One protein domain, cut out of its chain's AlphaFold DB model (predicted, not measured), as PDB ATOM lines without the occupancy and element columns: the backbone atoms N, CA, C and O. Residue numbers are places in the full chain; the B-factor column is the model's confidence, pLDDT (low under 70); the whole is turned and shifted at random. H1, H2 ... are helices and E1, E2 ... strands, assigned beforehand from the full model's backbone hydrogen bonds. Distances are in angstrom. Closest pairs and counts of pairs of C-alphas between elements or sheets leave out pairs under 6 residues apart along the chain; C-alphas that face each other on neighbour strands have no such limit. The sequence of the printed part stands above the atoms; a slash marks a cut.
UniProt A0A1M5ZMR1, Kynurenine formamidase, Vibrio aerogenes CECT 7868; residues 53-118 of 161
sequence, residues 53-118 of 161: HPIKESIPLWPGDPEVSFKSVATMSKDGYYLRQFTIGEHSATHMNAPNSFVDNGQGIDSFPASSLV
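This is residues 53 to 118 of the 161 residues of the protein "Kynurenine formamidase" of Vibrio aerogenes CECT 7868 (UniProt A0A1M5ZMR1). A loose chain with little regular structure, in which a ribbon of two antiparallel strands, E1 and E2, has the short helix H1 at its turn and long unnamed stretches, residues 53 to 68 and 88 to 118, lead away from its other end. The printed part has 66 residues; E1, H1 and E2, in that order, hold only 15 of them, a mixed class. It is only just loose, close to extended, with a radius of gyration of the C-alphas of 16.1 A and spans of 47 by 32 by 22 A.

E1, residues 69 to 74, and E2, residues 83 to 87, are antiparallel neighbours at 157 degrees. The C-alphas of Phe 70 and Phe 86 face each other at 4.3 A. N 71 and O 85, 2.8 A, and N 87 and O 69, 3.0 A, are within hydrogen-bond range. Tight links join H1, residues 76 to 79, to both strands. H1 is too short for an O i to N i+4 pair, and its one O i to N i+3 pair is not within range.

E1 is 15.8 A long from C-alpha 69 at (-18.779, -13.930, 15.792), H1 5.5 A, and E2 13.7 A, to C-alpha 87 at (-19.248, -10.173, 12.049).

The C-alphas farthest apart, of Ser 77 and Asp 104, are 48.2 A apart. Residues 113 to 118 stand free. The printed part has no cut, and no printed residue is under 70 in pLDDT.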
ATOM      1  N   HIS A  53      -3.386 -15.573   9.342       94.25
ATOM      2  CA  HIS A  53      -3.999 -16.388  10.386       94.25
ATOM      3  C   HIS A  53      -5.476 -16.681  10.063       94.25
ATOM      4  O   HIS A  53      -6.203 -15.771   9.660       94.25
ATOM      5  N   PRO A  54      -5.967 -17.917  10.283       94.06
ATOM      6  CA  PRO A  54      -7.382 -18.228  10.112       94.06
ATOM      7  C   PRO A  54      -8.270 -17.424  11.069       94.06
ATOM      8  O   PRO A  54      -8.030 -17.409  12.278       94.06
ATOM      9  N   ILE A  55      -9.343 -16.832  10.543       95.12
ATOM     10  CA  ILE A  55     -10.319 -16.080  11.339       95.12
ATOM     11  C   ILE A  55     -11.175 -17.053  12.158       95.12
ATOM     12  O   ILE A  55     -11.826 -17.953  11.618       95.12
ATOM     13  N   LYS A  56     -11.177 -16.860  13.478       95.44
ATOM     14  CA  LYS A  56     -11.929 -17.641  14.469       95.44
ATOM     15  C   LYS A  56     -12.455 -16.696  15.548       95.44
ATOM     16  O   LYS A  56     -11.905 -15.620  15.730       95.44
ATOM     17  N   GLU A  57     -13.461 -17.119  16.304       96.56
ATOM     18  CA  GLU A  57     -13.989 -16.338  17.441       96.56
ATOM     19  C   GLU A  57     -12.950 -16.168  18.561       96.56
ATOM     20  O   GLU A  57     -13.002 -15.221  19.327       96.56
ATOM     21  N   SER A  58     -11.965 -17.069  18.631       95.19
ATOM     22  CA  SER A  58     -10.912 -17.075  19.650       95.19
ATOM     23  C   SER A  58      -9.665 -16.267  19.275       95.19
ATOM     24  O   SER A  58      -8.620 -16.461  19.901       95.19
ATOM     25  N   ILE A  59      -9.692 -15.480  18.193       94.50
ATOM     26  CA  ILE A  59      -8.532 -14.647  17.858       94.50
ATOM     27  C   ILE A  59      -8.317 -13.606  18.967       94.50
ATOM     28  O   ILE A  59      -9.295 -13.123  19.536       94.50
ATOM     29  N   PRO A  60      -7.064 -13.245  19.289       94.25
ATOM     30  CA  PRO A  60      -6.810 -12.110  20.163       94.25
ATOM     31  C   PRO A  60      -7.456 -10.843  19.592       94.25
ATOM     32  O   PRO A  60      -7.351 -10.584  18.392       94.25
ATOM     33  N   LEU A  61      -8.103 -10.066  20.459       94.38
ATOM     34  CA  LEU A  61      -8.743  -8.799  20.116       94.38
ATOM     35  C   LEU A  61      -8.040  -7.657  20.839       94.38
ATOM     36  O   LEU A  61      -7.584  -7.817  21.976       94.38
ATOM     37  N   TRP A  62      -7.977  -6.500  20.186       93.62
ATOM     38  CA  TRP A  62      -7.574  -5.284  20.868       93.62
ATOM     39  C   TRP A  62      -8.660  -4.874  21.880       93.62
ATOM     40  O   TRP A  62      -9.850  -5.010  21.580       93.62
ATOM     41  N   PRO A  63      -8.302  -4.389  23.084       95.06
ATOM     42  CA  PRO A  63      -9.296  -3.966  24.064       95.06
ATOM     43  C   PRO A  63     -10.250  -2.901  23.502       95.06
ATOM     44  O   PRO A  63      -9.825  -1.798  23.165       95.06
ATOM     45  N   GLY A  64     -11.544  -3.228  23.446       94.25
ATOM     46  CA  GLY A  64     -12.608  -2.340  22.960       94.25
ATOM     47  C   GLY A  64     -13.052  -2.580  21.514       94.25
ATOM     48  O   GLY A  64     -14.094  -2.053  21.126       94.25
ATOM     49  N   ASP A  65     -12.327  -3.392  20.742       94.69
ATOM     50  CA  ASP A  65     -12.708  -3.711  19.363       94.69
ATOM     51  C   ASP A  65     -13.907  -4.680  19.300       94.69
ATOM     52  O   ASP A  65     -14.112  -5.482  20.217       94.69
ATOM     53  N   PRO A  66     -14.704  -4.651  18.209       95.25
ATOM     54  CA  PRO A  66     -15.801  -5.593  18.017       95.25
ATOM     55  C   PRO A  66     -15.326  -7.048  17.966       95.25
ATOM     56  O   PRO A  66     -14.367  -7.382  17.270       95.25
ATOM     57  N   GLU A  67     -16.060  -7.934  18.639       95.94
ATOM     58  CA  GLU A  67     -15.776  -9.368  18.618       95.94
ATOM     59  C   GLU A  67     -16.021  -9.999  17.242       95.94
ATOM     60  O   GLU A  67     -16.943  -9.630  16.502       95.94
ATOM     61  N   VAL A  68     -15.235 -11.032  16.932       97.06
ATOM     62  CA  VAL A  68     -15.533 -11.925  15.814       97.06
ATOM     63  C   VAL A  68     -16.590 -12.925  16.249       97.06
ATOM     64  O   VAL A  68     -16.380 -13.686  17.188       97.06
ATOM     65  N   SER A  69     -17.702 -12.977  15.522       97.38
ATOM     66  CA  SER A  69     -18.779 -13.930  15.792       97.38
ATOM     67  C   SER A  69     -19.290 -14.568  14.518       97.38
ATOM     68  O   SER A  69     -19.274 -13.962  13.440       97.38
ATOM     69  N   PHE A  70     -19.774 -15.801  14.635       97.69
ATOM     70  CA  PHE A  70     -20.385 -16.505  13.526       97.69
ATOM     71  C   PHE A  70     -21.739 -17.088  13.889       97.69
ATOM     72  O   PHE A  70     -21.970 -17.630  14.965       97.69
ATOM     73  N   LYS A  71     -22.639 -17.062  12.912       97.94
ATOM     74  CA  LYS A  71     -23.969 -17.646  13.021       97.94
ATOM     75  C   LYS A  71     -24.222 -18.551  11.831       97.94
ATOM     76  O   LYS A  71     -24.175 -18.104  10.684       97.94
ATOM     77  N   SER A  72     -24.516 -19.822  12.089       97.94
ATOM     78  CA  SER A  72     -24.995 -20.733  11.048       97.94
ATOM     79  C   SER A  72     -26.348 -20.263  10.520       97.94
ATOM     80  O   SER A  72     -27.288 -20.070  11.289       97.94
ATOM     81  N   VAL A  73     -26.426 -20.073   9.204       98.38
ATOM     82  CA  VAL A  73     -27.637 -19.653   8.482       98.38
ATOM     83  C   VAL A  73     -28.260 -20.838   7.749       98.38
ATOM     84  O   VAL A  73     -29.479 -20.960   7.739       98.38
ATOM     85  N   ALA A  74     -27.433 -21.725   7.190       98.44
ATOM     86  CA  ALA A  74     -27.869 -22.950   6.529       98.44
ATOM     87  C   ALA A  74     -26.926 -24.112   6.860       98.44
ATOM     88  O   ALA A  74     -25.725 -23.917   7.097       98.44
ATOM     89  N   THR A  75     -27.468 -25.325   6.871       98.31
ATOM     90  CA  THR A  75     -26.735 -26.566   7.142       98.31
ATOM     91  C   THR A  75     -26.969 -27.582   6.035       98.31
ATOM     92  O   THR A  75     -28.082 -27.712   5.529       98.31
ATOM     93  N   MET A  76     -25.942 -28.373   5.713       98.12
ATOM     94  CA  MET A  76     -26.017 -29.350   4.623       98.12
ATOM     95  C   MET A  76     -27.209 -30.310   4.773       98.12
ATOM     96  O   MET A  76     -27.910 -30.572   3.805       98.12
ATOM     97  N   SER A  77     -27.485 -30.781   5.991       98.06
ATOM     98  CA  SER A  77     -28.567 -31.736   6.264       98.06
ATOM     99  C   SER A  77     -29.977 -31.169   6.093       98.06
ATOM    100  O   SER A  77     -30.899 -31.936   5.837       98.06
ATOM    101  N   LYS A  78     -30.173 -29.862   6.304       98.19
ATOM    102  CA  LYS A  78     -31.505 -29.233   6.261       98.19
ATOM    103  C   LYS A  78     -31.758 -28.530   4.933       98.19
ATOM    104  O   LYS A  78     -32.871 -28.571   4.427       98.19
ATOM    105  N   ASP A  79     -30.718 -27.914   4.382       98.38
ATOM    106  CA  ASP A  79     -30.838 -26.945   3.295       98.38
ATOM    107  C   ASP A  79     -30.122 -27.400   2.014       98.38
ATOM    108  O   ASP A  79     -30.288 -26.786   0.963       98.38
ATOM    109  N   GLY A  80     -29.300 -28.456   2.081       98.38
ATOM    110  CA  GLY A  80     -28.480 -28.925   0.958       98.38
ATOM    111  C   GLY A  80     -27.220 -28.088   0.696       98.38
ATOM    112  O   GLY A  80     -26.533 -28.313  -0.297       98.38
ATOM    113  N   TYR A  81     -26.896 -27.126   1.568       98.38
ATOM    114  CA  TYR A  81     -25.654 -26.347   1.535       98.38
ATOM    115  C   TYR A  81     -25.285 -25.833   2.934       98.38
ATOM    116  O   TYR A  81     -26.108 -25.820   3.846       98.38
ATOM    117  N   TYR A  82     -24.033 -25.408   3.118       98.19
ATOM    118  CA  TYR A  82     -23.562 -24.799   4.364       98.19
ATOM    119  C   TYR A  82     -23.331 -23.302   4.172       98.19
ATOM    120  O   TYR A  82     -22.639 -22.896   3.241       98.19
ATOM    121  N   LEU A  83     -23.890 -22.487   5.068       98.19
ATOM    122  CA  LEU A  83     -23.710 -21.038   5.055       98.19
ATOM    123  C   LEU A  83     -23.620 -20.498   6.476       98.19
ATOM    124  O   LEU A  83     -24.412 -20.859   7.352       98.19
ATOM    125  N   ARG A  84     -22.693 -19.565   6.676       97.94
ATOM    126  CA  ARG A  84     -22.574 -18.763   7.890       97.94
ATOM    127  C   ARG A  84     -22.637 -17.284   7.561       97.94
ATOM    128  O   ARG A  84     -22.057 -16.839   6.578       97.94
ATOM    129  N   GLN A  85     -23.303 -16.546   8.434       98.00
ATOM    130  CA  GLN A  85     -23.076 -15.120   8.609       98.00
ATOM    131  C   GLN A  85     -21.930 -14.950   9.607       98.00
ATOM    132  O   GLN A  85     -21.793 -15.759  10.529       98.00
ATOM    133  N   PHE A  86     -21.134 -13.901   9.441       96.75
ATOM    134  CA  PHE A  86     -20.146 -13.512  10.436       96.75
ATOM    135  C   PHE A  86     -20.052 -11.998  10.570       96.75
ATOM    136  O   PHE A  86     -20.419 -11.266   9.649       96.75
ATOM    137  N   THR A  87     -19.577 -11.564  11.730       96.75
ATOM    138  CA  THR A  87     -19.248 -10.173  12.049       96.75
ATOM    139  C   THR A  87     -17.785 -10.125  12.473       96.75
ATOM    140  O   THR A  87     -17.296 -11.068  13.093       96.75
ATOM    141  N   ILE A  88     -17.083  -9.062  12.085       96.31
ATOM    142  CA  ILE A  88     -15.658  -8.860  12.344       96.31
ATOM    143  C   ILE A  88     -15.373  -7.356  12.437       96.31
ATOM    144  O   ILE A  88     -15.958  -6.582  11.677       96.31
ATOM    145  N   GLY A  89     -14.508  -6.949  13.366       95.31
ATOM    146  CA  GLY A  89     -13.944  -5.597  13.392       95.31
ATOM    147  C   GLY A  89     -12.807  -5.449  12.376       95.31
ATOM    148  O   GLY A  89     -12.090  -6.411  12.111       95.31
ATOM    149  N   GLU A  90     -12.611  -4.254  11.813       94.69
ATOM    150  CA  GLU A  90     -11.635  -4.023  10.729       94.69
ATOM    151  C   GLU A  90     -10.187  -4.372  11.121       94.69
ATOM    152  O   GLU A  90      -9.424  -4.846  10.282       94.69
ATOM    153  N   HIS A  91      -9.829  -4.227  12.401       94.31
ATOM    154  CA  HIS A  91      -8.483  -4.493  12.926       94.31
ATOM    155  C   HIS A  91      -8.322  -5.897  13.547       94.31
ATOM    156  O   HIS A  91      -7.489  -6.127  14.423       94.31
ATOM    157  N   SER A  92      -9.132  -6.863  13.108       94.25
ATOM    158  CA  SER A  92      -9.081  -8.256  13.572       94.25
ATOM    159  C   SER A  92      -8.180  -9.141  12.700       94.25
ATOM    160  O   SER A  92      -8.215  -9.059  11.476       94.25
ATOM    161  N   ALA A  93      -7.448 -10.074  13.325       93.81
ATOM    162  CA  ALA A  93      -6.565 -11.042  12.654       93.81
ATOM    163  C   ALA A  93      -5.520 -10.372  11.728       93.81
ATOM    164  O   ALA A  93      -5.067  -9.258  11.991       93.81
ATOM    165  N   THR A  94      -5.085 -11.064  10.669       95.69
ATOM    166  CA  THR A  94      -4.230 -10.480   9.626       95.69
ATOM    167  C   THR A  94      -5.064  -9.505   8.789       95.69
ATOM    168  O   THR A  94      -5.931  -9.938   8.032       95.69
ATOM    169  N   HIS A  95      -4.806  -8.204   8.922       94.56
ATOM    170  CA  HIS A  95      -5.581  -7.134   8.286       94.56
ATOM    171  C   HIS A  95      -4.677  -6.062   7.657       94.56
ATOM    172  O   HIS A  95      -3.453  -6.096   7.789       94.56
ATOM    173  N   MET A  96      -5.295  -5.110   6.958       94.00
ATOM    174  CA  MET A  96      -4.638  -3.958   6.344       94.00
ATOM    175  C   MET A  96      -5.299  -2.678   6.847       94.00
ATOM    176  O   MET A  96      -6.523  -2.600   6.882       94.00
ATOM    177  N   ASN A  97      -4.492  -1.674   7.184       93.06
ATOM    178  CA  ASN A  97      -4.980  -0.353   7.568       93.06
ATOM    179  C   ASN A  97      -4.932   0.611   6.386       93.06
ATOM    180  O   ASN A  97      -4.048   0.524   5.527       93.06
ATOM    181  N   ALA A  98      -5.856   1.563   6.385       94.50
ATOM    182  CA  ALA A  98      -5.858   2.694   5.471       94.50
ATOM    183  C   ALA A  98      -5.636   3.999   6.256       94.50
ATOM    184  O   ALA A  98      -5.798   4.025   7.476       94.50
ATOM    185  N   PRO A  99      -5.226   5.101   5.600       95.69
ATOM    186  CA  PRO A  99      -5.001   6.373   6.285       95.69
ATOM    187  C   PRO A  99      -6.182   6.852   7.138       95.69
ATOM    188  O   PRO A  99      -5.960   7.407   8.213       95.69
ATOM    189  N   ASN A 100      -7.423   6.604   6.706       96.00
ATOM    190  CA  ASN A 100      -8.623   6.957   7.471       96.00
ATOM    191  C   ASN A 100      -8.768   6.220   8.817       96.00
ATOM    192  O   ASN A 100      -9.557   6.664   9.645       96.00
ATOM    193  N   SER A 101      -7.997   5.158   9.075       94.19
ATOM    194  CA  SER A 101      -7.936   4.515  10.394       94.19
ATOM    195  C   SER A 101      -7.324   5.429  11.467       94.19
ATOM    196  O   SER A 101      -7.589   5.240  12.651       94.19
ATOM    197  N   PHE A 102      -6.501   6.415  11.077       94.75
ATOM    198  CA  PHE A 102      -5.758   7.276  12.014       94.75
ATOM    199  C   PHE A 102      -5.793   8.773  11.674       94.75
ATOM    200  O   PHE A 102      -5.419   9.596  12.510       94.75
ATOM    201  N   VAL A 103      -6.207   9.142  10.461       95.94
ATOM    202  CA  VAL A 103      -6.236  10.525   9.971       95.94
ATOM    203  C   VAL A 103      -7.652  10.869   9.534       95.94
ATOM    204  O   VAL A 103      -8.211  10.211   8.658       95.94
ATOM    205  N   ASP A 104      -8.218  11.925  10.119       95.31
ATOM    206  CA  ASP A 104      -9.544  12.410   9.738       95.31
ATOM    207  C   ASP A 104      -9.579  12.828   8.258       95.31
ATOM    208  O   ASP A 104      -8.645  13.457   7.754       95.31
ATOM    209  N   ASN A 105     -10.646  12.449   7.550       94.94
ATOM    210  CA  ASN A 105     -10.769  12.554   6.087       94.94
ATOM    211  C   ASN A 105      -9.623  11.883   5.300       94.94
ATOM    212  O   ASN A 105      -9.361  12.229   4.145       94.94
ATOM    213  N   GLY A 106      -8.929  10.923   5.918       95.56
ATOM    214  CA  GLY A 106      -7.926  10.107   5.257       95.56
ATOM    215  C   GLY A 106      -8.516   9.282   4.112       95.56
ATOM    216  O   GLY A 106      -9.718   9.039   4.017       95.56
ATOM    217  N   GLN A 107      -7.639   8.823   3.228       95.69
ATOM    218  CA  GLN A 107      -8.011   7.928   2.143       95.69
ATOM    219  C   GLN A 107      -8.513   6.578   2.698       95.69
ATOM    220  O   GLN A 107      -7.859   5.994   3.561       95.69
ATOM    221  N   GLY A 108      -9.657   6.089   2.206       96.12
ATOM    222  CA  GLY A 108     -10.232   4.786   2.571       96.12
ATOM    223  C   GLY A 108      -9.631   3.616   1.788       96.12
ATOM    224  O   GLY A 108      -9.090   3.800   0.693       96.12
ATOM    225  N   ILE A 109      -9.726   2.403   2.341       93.75
ATOM    226  CA  ILE A 109      -9.125   1.187   1.758       93.75
ATOM    227  C   ILE A 109      -9.667   0.854   0.356       93.75
ATOM    228  O   ILE A 109      -8.949   0.330  -0.493       93.75
ATOM    229  N   ASP A 110     -10.916   1.219   0.085       94.31
ATOM    230  CA  ASP A 110     -11.645   0.994  -1.165       94.31
ATOM    231  C   ASP A 110     -11.136   1.840  -2.342       94.31
ATOM    232  O   ASP A 110     -11.418   1.543  -3.502       94.31
ATOM    233  N   SER A 111     -10.349   2.877  -2.057       94.69
ATOM    234  CA  SER A 111      -9.826   3.791  -3.073       94.69
ATOM    235  C   SER A 111      -8.454   3.388  -3.635       94.69
ATOM    236  O   SER A 111      -7.962   4.019  -4.576       94.69
ATOM    237  N   PHE A 112      -7.814   2.356  -3.078       92.06
ATOM    238  CA  PHE A 112      -6.510   1.895  -3.547       92.06
ATOM    239  C   PHE A 112      -6.653   1.111  -4.860       92.06
ATOM    240  O   PHE A 112      -7.413   0.143  -4.927       92.06
ATOM    241  N   PRO A 113      -5.906   1.460  -5.927       92.56
ATOM    242  CA  PRO A 113      -5.924   0.667  -7.148       92.56
ATOM    243  C   PRO A 113      -5.280  -0.701  -6.890       92.56
ATOM    244  O   PRO A 113      -4.263  -0.787  -6.201       92.56
ATOM    245  N   ALA A 114      -5.792  -1.766  -7.514       90.75
ATOM    246  CA  ALA A 114      -5.277  -3.129  -7.327       90.75
ATOM    247  C   ALA A 114      -3.760  -3.254  -7.589       90.75
ATOM    248  O   ALA A 114      -3.070  -4.023  -6.926       90.75
ATOM    249  N   SER A 115      -3.215  -2.451  -8.510       87.25
ATOM    250  CA  SER A 115      -1.778  -2.411  -8.812       87.25
ATOM    251  C   SER A 115      -0.906  -1.906  -7.656       87.25
ATOM    252  O   SER A 115       0.296  -2.163  -7.662       87.25
ATOM    253  N   SER A 116      -1.481  -1.207  -6.673       88.31
ATOM    254  CA  SER A 116      -0.782  -0.763  -5.460       88.31
ATOM    255  C   SER A 116      -0.706  -1.836  -4.370       88.31
ATOM    256  O   SER A 116       0.103  -1.711  -3.459       88.31
ATOM    257  N   LEU A 117      -1.491  -2.912  -4.488       90.00
ATOM    258  CA  LEU A 117      -1.534  -4.009  -3.515       90.00
ATOM    259  C   LEU A 117      -0.481  -5.091  -3.791       90.00
ATOM    260  O   LEU A 117      -0.362  -6.053  -3.036       90.00
ATOM    261  N   VAL A 118       0.282  -4.950  -4.880       88.94
ATOM    262  CA  VAL A 118       1.311  -5.909  -5.283       88.94
ATOM    263  C   VAL A 118       2.647  -5.194  -5.419       88.94
ATOM    264  O   VAL A 118       2.921  -4.507  -6.406       88.94
TER     265      VAL A 118